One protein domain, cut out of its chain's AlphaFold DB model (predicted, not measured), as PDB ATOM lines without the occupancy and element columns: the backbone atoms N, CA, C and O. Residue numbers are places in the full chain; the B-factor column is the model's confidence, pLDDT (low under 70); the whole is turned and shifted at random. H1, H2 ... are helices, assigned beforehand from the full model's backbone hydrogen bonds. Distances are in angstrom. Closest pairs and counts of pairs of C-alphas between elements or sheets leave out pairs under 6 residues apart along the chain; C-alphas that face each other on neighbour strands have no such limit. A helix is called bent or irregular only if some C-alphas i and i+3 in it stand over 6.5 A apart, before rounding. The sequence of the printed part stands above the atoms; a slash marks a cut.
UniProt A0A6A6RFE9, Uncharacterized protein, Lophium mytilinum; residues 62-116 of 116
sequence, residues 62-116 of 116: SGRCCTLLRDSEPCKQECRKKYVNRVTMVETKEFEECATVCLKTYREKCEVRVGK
ATOM      1  N   SER A  62     117.278 117.333 178.421       74.69
ATOM      2  CA  SER A  62     118.597 117.926 178.679       74.69
ATOM      3  C   SER A  62     118.982 119.016 177.675       74.69
ATOM      4  O   SER A  62     118.512 119.033 176.535       74.69
ATOM      5  N   GLY A  63     119.934 119.878 178.060       76.06
ATOM      6  CA  GLY A  63     120.539 120.878 177.165       76.06
ATOM      7  C   GLY A  63     121.247 120.265 175.946       76.06
ATOM      8  O   GLY A  63     121.256 120.845 174.859       76.06
ATOM      9  N   ARG A  64     121.769 119.038 176.076       81.38
ATOM     10  CA  ARG A  64     122.334 118.287 174.945       81.38
ATOM     11  C   ARG A  64     121.249 117.850 173.961       81.38
ATOM     12  O   ARG A  64     121.435 117.981 172.757       81.38
ATOM     13  N   CYS A  65     120.107 117.389 174.462       83.56
ATOM     14  CA  CYS A  65     118.957 117.019 173.637       83.56
ATOM     15  C   CYS A  65     118.314 118.222 172.955       83.56
ATOM     16  O   CYS A  65     117.950 118.152 171.787       83.56
ATOM     17  N   CYS A  66     118.266 119.348 173.659       83.25
ATOM     18  CA  CYS A  66     117.896 120.645 173.114       83.25
ATOM     19  C   CYS A  66     118.789 121.042 171.927       83.25
ATOM     20  O   CYS A  66     118.293 121.459 170.882       83.25
ATOM     21  N   THR A  67     120.101 120.839 172.065       84.00
ATOM     22  CA  THR A  67     121.070 121.121 170.999       84.00
ATOM     23  C   THR A  67     120.842 120.205 169.800       84.00
ATOM     24  O   THR A  67     120.659 120.702 168.699       84.00
ATOM     25  N   LEU A  68     120.728 118.889 170.014       85.38
ATOM     26  CA  LEU A  68     120.451 117.926 168.939       85.38
ATOM     27  C   LEU A  68     119.132 118.210 168.207       85.38
ATOM     28  O   LEU A  68     119.062 118.070 166.988       85.38
ATOM     29  N   LEU A  69     118.093 118.626 168.936       85.56
ATOM     30  CA  LEU A  69     116.819 119.007 168.335       85.56
ATOM     31  C   LEU A  69     116.967 120.275 167.487       85.56
ATOM     32  O   LEU A  69     116.494 120.314 166.354       85.56
ATOM     33  N   ARG A  70     117.661 121.295 167.999       85.56
ATOM     34  CA  ARG A  70     117.930 122.530 167.253       85.56
ATOM     35  C   ARG A  70     118.770 122.267 166.005       85.56
ATOM     36  O   ARG A  70     118.467 122.804 164.946       85.56
ATOM     37  N   ASP A  71     119.775 121.408 166.112       86.81
ATOM     38  CA  ASP A  71     120.658 121.046 165.002       86.81
ATOM     39  C   ASP A  71     119.903 120.272 163.903       86.81
ATOM     40  O   ASP A  71     120.297 120.305 162.738       86.81
ATOM     41  N   SER A  72     118.775 119.628 164.238       87.31
ATOM     42  CA  SER A  72     117.887 118.969 163.265       87.31
ATOM     43  C   SER A  72     116.944 119.927 162.517       87.31
ATOM     44  O   SER A  72     116.405 119.571 161.466       87.31
ATOM     45  N   GLU A  73     116.748 121.152 163.013       87.06
ATOM     46  CA  GLU A  73     115.839 122.138 162.416       87.06
ATOM     47  C   GLU A  73     116.187 122.521 160.963       87.06
ATOM     48  O   GLU A  73     115.268 122.518 160.142       87.06
ATOM     49  N   PRO A  74     117.452 122.770 160.555       89.44
ATOM     50  CA  PRO A  74     117.765 123.027 159.144       89.44
ATOM     51  C   PRO A  74     117.340 121.879 158.215       89.44
ATOM     52  O   PRO A  74     116.817 122.134 157.131       89.44
ATOM     53  N   CYS A  75     117.480 120.623 158.653       89.44
ATOM     54  CA  CYS A  75     117.013 119.457 157.900       89.44
ATOM     55  C   CYS A  75     115.481 119.461 157.763       89.44
ATOM     56  O   CYS A  75     114.949 119.306 156.664       89.44
ATOM     57  N   LYS A  76     114.753 119.743 158.851       86.75
ATOM     58  CA  LYS A  76     113.286 119.866 158.810       86.75
ATOM     59  C   LYS A  76     112.822 120.990 157.885       86.75
ATOM     60  O   LYS A  76     111.827 120.827 157.187       86.75
ATOM     61  N   GLN A  77     113.536 122.112 157.836       87.44
ATOM     62  CA  GLN A  77     113.222 123.211 156.920       87.44
ATOM     63  C   GLN A  77     113.403 122.800 155.452       87.44
ATOM     64  O   GLN A  77     112.591 123.176 154.604       87.44
ATOM     65  N   GLU A  78     114.414 121.986 155.133       88.31
ATOM     66  CA  GLU A  78     114.558 121.391 153.799       88.31
ATOM     67  C   GLU A  78     113.392 120.439 153.472       88.31
ATOM     68  O   GLU A  78     112.844 120.514 152.369       88.31
ATOM     69  N   CYS A  79     112.937 119.625 154.434       86.12
ATOM     70  CA  CYS A  79     111.732 118.803 154.277       86.12
ATOM     71  C   CYS A  79     110.485 119.666 154.027       86.12
ATOM     72  O   CYS A  79     109.713 119.369 153.118       86.12
ATOM     73  N   ARG A  80     110.302 120.769 154.768       86.19
ATOM     74  CA  ARG A  80     109.150 121.671 154.588       86.19
ATOM     75  C   ARG A  80     109.096 122.267 153.191       86.19
ATOM     76  O   ARG A  80     108.041 122.299 152.574       86.19
ATOM     77  N   LYS A  81     110.240 122.685 152.650       86.62
ATOM     78  CA  LYS A  81     110.313 123.235 151.287       86.62
ATOM     79  C   LYS A  81     109.857 122.242 150.212       86.62
ATOM     80  O   LYS A  81     109.384 122.688 149.167       86.62
ATOM     81  N   LYS A  82     110.030 120.938 150.457       82.25
ATOM     82  CA  LYS A  82     109.713 119.851 149.518       82.25
ATOM     83  C   LYS A  82     108.311 119.272 149.709       82.25
ATOM     84  O   LYS A  82     107.668 118.945 148.721       82.25
ATOM     85  N   TYR A  83     107.866 119.151 150.957       84.25
ATOM     86  CA  TYR A  83     106.708 118.338 151.336       84.25
ATOM     87  C   TYR A  83     105.632 119.109 152.115       84.25
ATOM     88  O   TYR A  83     104.664 118.520 152.575       84.25
ATOM     89  N   VAL A  84     105.758 120.430 152.282       83.12
ATOM     90  CA  VAL A  84     104.610 121.249 152.697       83.12
ATOM     91  C   VAL A  84     103.859 121.683 151.452       83.12
ATOM     92  O   VAL A  84     104.425 122.284 150.533       83.12
ATOM     93  N   ASN A  85     102.561 121.400 151.433       73.44
ATOM     94  CA  ASN A  85     101.692 121.912 150.390       73.44
ATOM     95  C   ASN A  85     101.572 123.435 150.557       73.44
ATOM     96  O   ASN A  85     101.022 123.921 151.540       73.44
ATOM     97  N   ARG A  86     102.090 124.201 149.591       74.12
ATOM     98  CA  ARG A  86     102.136 125.673 149.657       74.12
ATOM     99  C   ARG A  86     100.758 126.339 149.663       74.12
ATOM    100  O   ARG A  86     100.668 127.504 150.031       74.12
ATOM    101  N   VAL A  87      99.716 125.623 149.241       71.06
ATOM    102  CA  VAL A  87      98.341 126.138 149.174       71.06
ATOM    103  C   VAL A  87      97.619 125.921 150.499       71.06
ATOM    104  O   VAL A  87      96.967 126.828 150.999       71.06
ATOM    105  N   THR A  88      97.747 124.729 151.084       77.00
ATOM    106  CA  THR A  88      97.040 124.378 152.324       77.00
ATOM    107  C   THR A  88      97.874 124.621 153.579       77.00
ATOM    108  O   THR A  88      97.331 124.594 154.678       77.00
ATOM    109  N   MET A  89      99.186 124.836 153.432       74.69
ATOM    110  CA  MET A  89     100.177 124.879 154.517       74.69
ATOM    111  C   MET A  89     100.177 123.621 155.400       74.69
ATOM    112  O   MET A  89     100.736 123.625 156.495       74.69
ATOM    113  N   VAL A  90      99.569 122.532 154.920       79.62
ATOM    114  CA  VAL A  90      99.511 121.254 155.628       79.62
ATOM    115  C   VAL A  90     100.771 120.453 155.310       79.62
ATOM    116  O   VAL A  90     101.195 120.349 154.154       79.62
ATOM    117  N   GLU A  91     101.370 119.902 156.362       80.69
ATOM    118  CA  GLU A  91     102.477 118.953 156.282       80.69
ATOM    119  C   GLU A  91     101.958 117.629 155.693       80.69
ATOM    120  O   GLU A  91     100.969 117.076 156.177       80.69
ATOM    121  N   THR A  92     102.574 117.136 154.614       81.75
ATOM    122  CA  THR A  92     102.160 115.867 153.998       81.75
ATOM    123  C   THR A  92     102.765 114.666 154.726       81.75
ATOM    124  O   THR A  92     103.668 114.802 155.552       81.75
ATOM    125  N   LYS A  93     102.310 113.453 154.405       85.69
ATOM    126  CA  LYS A  93     102.877 112.225 154.984       85.69
ATOM    127  C   LYS A  93     104.383 112.100 154.701       85.69
ATOM    128  O   LYS A  93     105.161 111.695 155.557       85.69
ATOM    129  N   GLU A  94     104.808 112.533 153.522       82.38
ATOM    130  CA  GLU A  94     106.209 112.547 153.100       82.38
ATOM    131  C   GLU A  94     107.051 113.529 153.932       82.38
ATOM    132  O   GLU A  94     108.243 113.300 154.151       82.38
ATOM    133  N   PHE A  95     106.442 114.607 154.446       88.50
ATOM    134  CA  PHE A  95     107.111 115.488 155.398       88.50
ATOM    135  C   PHE A  95     107.445 114.746 156.694       88.50
ATOM    136  O   PHE A  95     108.559 114.890 157.197       88.50
ATOM    137  N   GLU A  96     106.519 113.943 157.222       85.19
ATOM    138  CA  GLU A  96     106.717 113.190 158.464       85.19
ATOM    139  C   GLU A  96     107.827 112.137 158.324       85.19
ATOM    140  O   GLU A  96     108.703 112.018 159.189       85.19
ATOM    141  N   GLU A  97     107.849 111.426 157.198       88.69
ATOM    142  CA  GLU A  97     108.905 110.465 156.871       88.69
ATOM    143  C   GLU A  97     110.272 111.165 156.770       88.69
ATOM    144  O   GLU A  97     111.247 110.740 157.395       88.69
ATOM    145  N   CYS A  98     110.334 112.309 156.078       87.88
ATOM    146  CA  CYS A  98     111.544 113.127 155.969       87.88
ATOM    147  C   CYS A  98     112.010 113.666 157.336       87.88
ATOM    148  O   CYS A  98     113.186 113.565 157.695       87.88
ATOM    149  N   ALA A  99     111.087 114.188 158.145       87.81
ATOM    150  CA  ALA A  99     111.379 114.720 159.471       87.81
ATOM    151  C   ALA A  99     111.859 113.629 160.442       87.81
ATOM    152  O   ALA A  99     112.706 113.896 161.298       87.81
ATOM    153  N   THR A 100     111.378 112.394 160.289       88.50
ATOM    154  CA  THR A 100     111.841 111.244 161.079       88.50
ATOM    155  C   THR A 100     113.321 110.959 160.831       88.50
ATOM    156  O   THR A 100     114.067 110.724 161.784       88.50
ATOM    157  N   VAL A 101     113.779 111.066 159.579       90.94
ATOM    158  CA  VAL A 101     115.207 110.948 159.242       90.94
ATOM    159  C   VAL A 101     116.016 112.065 159.903       90.94
ATOM    160  O   VAL A 101     117.034 111.784 160.535       90.94
ATOM    161  N   CYS A 102     115.541 113.315 159.836       89.31
ATOM    162  CA  CYS A 102     116.202 114.459 160.478       89.31
ATOM    163  C   CYS A 102     116.341 114.289 161.998       89.31
ATOM    164  O   CYS A 102     117.337 114.700 162.591       89.31
ATOM    165  N   LEU A 103     115.337 113.682 162.634       89.75
ATOM    166  CA  LEU A 103     115.284 113.508 164.081       89.75
ATOM    167  C   LEU A 103     115.949 112.222 164.568       89.75
ATOM    168  O   LEU A 103     116.068 112.060 165.777       89.75
ATOM    169  N   LYS A 104     116.421 111.331 163.688       90.19
ATOM    170  CA  LYS A 104     116.955 110.007 164.054       90.19
ATOM    171  C   LYS A 104     117.930 110.050 165.236       90.19
ATOM    172  O   LYS A 104     117.709 109.388 166.244       90.19
ATOM    173  N   THR A 105     118.953 110.898 165.154       85.38
ATOM    174  CA  THR A 105     119.976 111.043 166.205       85.38
ATOM    175  C   THR A 105     119.403 111.588 167.514       85.38
ATOM    176  O   THR A 105     119.852 111.204 168.594       85.38
ATOM    177  N   TYR A 106     118.429 112.499 167.435       85.50
ATOM    178  CA  TYR A 106     117.701 112.971 168.610       85.50
ATOM    179  C   TYR A 106     116.886 111.824 169.213       85.50
ATOM    180  O   TYR A 106     116.987 111.585 170.412       85.50
ATOM    181  N   ARG A 107     116.154 111.055 168.400       86.75
ATOM    182  CA  ARG A 107     115.324 109.949 168.888       86.75
ATOM    183  C   ARG A 107     116.154 108.887 169.605       86.75
ATOM    184  O   ARG A 107     115.871 108.548 170.747       86.75
ATOM    185  N   GLU A 108     117.248 108.461 168.982       87.00
ATOM    186  CA  GLU A 108     118.172 107.466 169.538       87.00
ATOM    187  C   GLU A 108     118.792 107.892 170.876       87.00
ATOM    188  O   GLU A 108     119.040 107.050 171.738       87.00
ATOM    189  N   LYS A 109     119.070 109.189 171.060       83.88
ATOM    190  CA  LYS A 109     119.833 109.692 172.217       83.88
ATOM    191  C   LYS A 109     118.983 110.356 173.295       83.88
ATOM    192  O   LYS A 109     119.458 110.509 174.418       83.88
ATOM    193  N   CYS A 110     117.782 110.803 172.951       81.50
ATOM    194  CA  CYS A 110     116.972 111.699 173.772       81.50
ATOM    195  C   CYS A 110     115.511 111.278 173.880       81.50
ATOM    196  O   CYS A 110     114.865 111.620 174.867       81.50
ATOM    197  N   GLU A 111     114.992 110.525 172.913       73.75
ATOM    198  CA  GLU A 111     113.636 109.979 172.952       73.75
ATOM    199  C   GLU A 111     113.669 108.549 173.506       73.75
ATOM    200  O   GLU A 111     113.209 107.585 172.900       73.75
ATOM    201  N   VAL A 112     114.240 108.392 174.703       59.56
ATOM    202  CA  VAL A 112     114.111 107.142 175.453       59.56
ATOM    203  C   VAL A 112     112.747 107.162 176.145       59.56
ATOM    204  O   VAL A 112     112.595 107.720 177.224       59.56
ATOM    205  N   ARG A 113     111.759 106.569 175.460       52.34
ATOM    206  CA  ARG A 113     110.429 106.148 175.937       52.34
ATOM    207  C   ARG A 113     109.679 107.161 176.815       52.34
ATOM    208  O   ARG A 113     109.699 107.074 178.039       52.34
ATOM    209  N   VAL A 114     108.815 107.966 176.190       45.22
ATOM    210  CA  VAL A 114     107.539 108.344 176.828       45.22
ATOM    211  C   VAL A 114     106.653 107.090 176.838       45.22
ATOM    212  O   VAL A 114     105.712 106.959 176.068       45.22
ATOM    213  N   GLY A 115     107.045 106.100 177.636       40.94
ATOM    214  CA  GLY A 115     106.191 104.989 178.014       40.94
ATOM    215  C   GLY A 115     105.462 105.402 179.278       40.94
ATOM    216  O   GLY A 115     106.054 105.394 180.357       40.94
ATOM    217  N   LYS A 116     104.203 105.799 179.128       31.09
ATOM    218  CA  LYS A 116     103.196 105.595 180.160       31.09
ATOM    219  C   LYS A 116     102.170 104.643 179.582       31.09
ATOM    220  O   LYS A 116     101.753 104.906 178.433       31.09
TER     221      LYS A 116
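What this domain is: This is residues 62 to 116 of the 116 residues of an uncharacterized protein of Lophium mytilinum (UniProt A0A6A6RFE9). Picture a helical hairpin: two helices, H1 and H2, side by side and running opposite ways, joined at one end by the loop of residues 84 to 92. H1 is bent and H2 has a kink of 59 degrees near residue 103; after H2, residues 111 to 116 make a tail at the other end from the loop. The printed part has 55 residues with two named helices, H1 then H2, and no named strand; the class is all helix. The whole is loose, with a radius of gyration of the C-alphas of 12.7 A and spans of 36 by 26 by 14 A.

Where its parts are: Find C-alpha 63 at (120.539, 120.878, 177.165), where H1, residues 63 to 83, begins. By its hydrogen bonds it was assigned as one helix, but it is bent: C-alphas 71 and 74 are 6.8 A apart. Arm H1a, residues 63 to 71, measures 12.2 A; arm H1b, residues 74 to 83, measures 14.3 A and ends at C-alpha 83, (106.708, 118.338, 151.336). Beyond the loop, H2 runs 23.5 A through residues 93 to 110, ending at C-alpha 110, (116.972, 111.699, 173.772). It is irregular: C-alphas 102 and 105 are 7.7 A apart.

How they stand to each other: Look first at H1a and H1b, whose lines stand at a steep tilt of 41 degrees. H1a touches H2, with residues 103 to 110 of H2 alone; the closest C-alphas, of Leu 68 and Tyr 106, are 5.7 A apart. They run opposite ways at a shallow tilt of 28 degrees. H1b and H2 form a helical hairpin and touch, with residues 94 to 102 of H2 alone; the closest C-alphas, of Tyr 83 and Phe 95, are 5.0 A apart. Their shallow tilt is 18 degrees, opposite ways. In H1a and H1b every O i to N i+4 pair is within hydrogen-bond range; in H2, 12 of 14 are.

The domain as a whole: Look for the two C-alphas farthest apart at Val 87 and Lys 116, 37.5 A. The printed part has no cut and ends at the chain's last residue, 116. The link from H1 to H2, 9 residues, is short. The B-factor column gives a mean pLDDT of 80.6 for the printed part, and residues 112 to 116 are under 70.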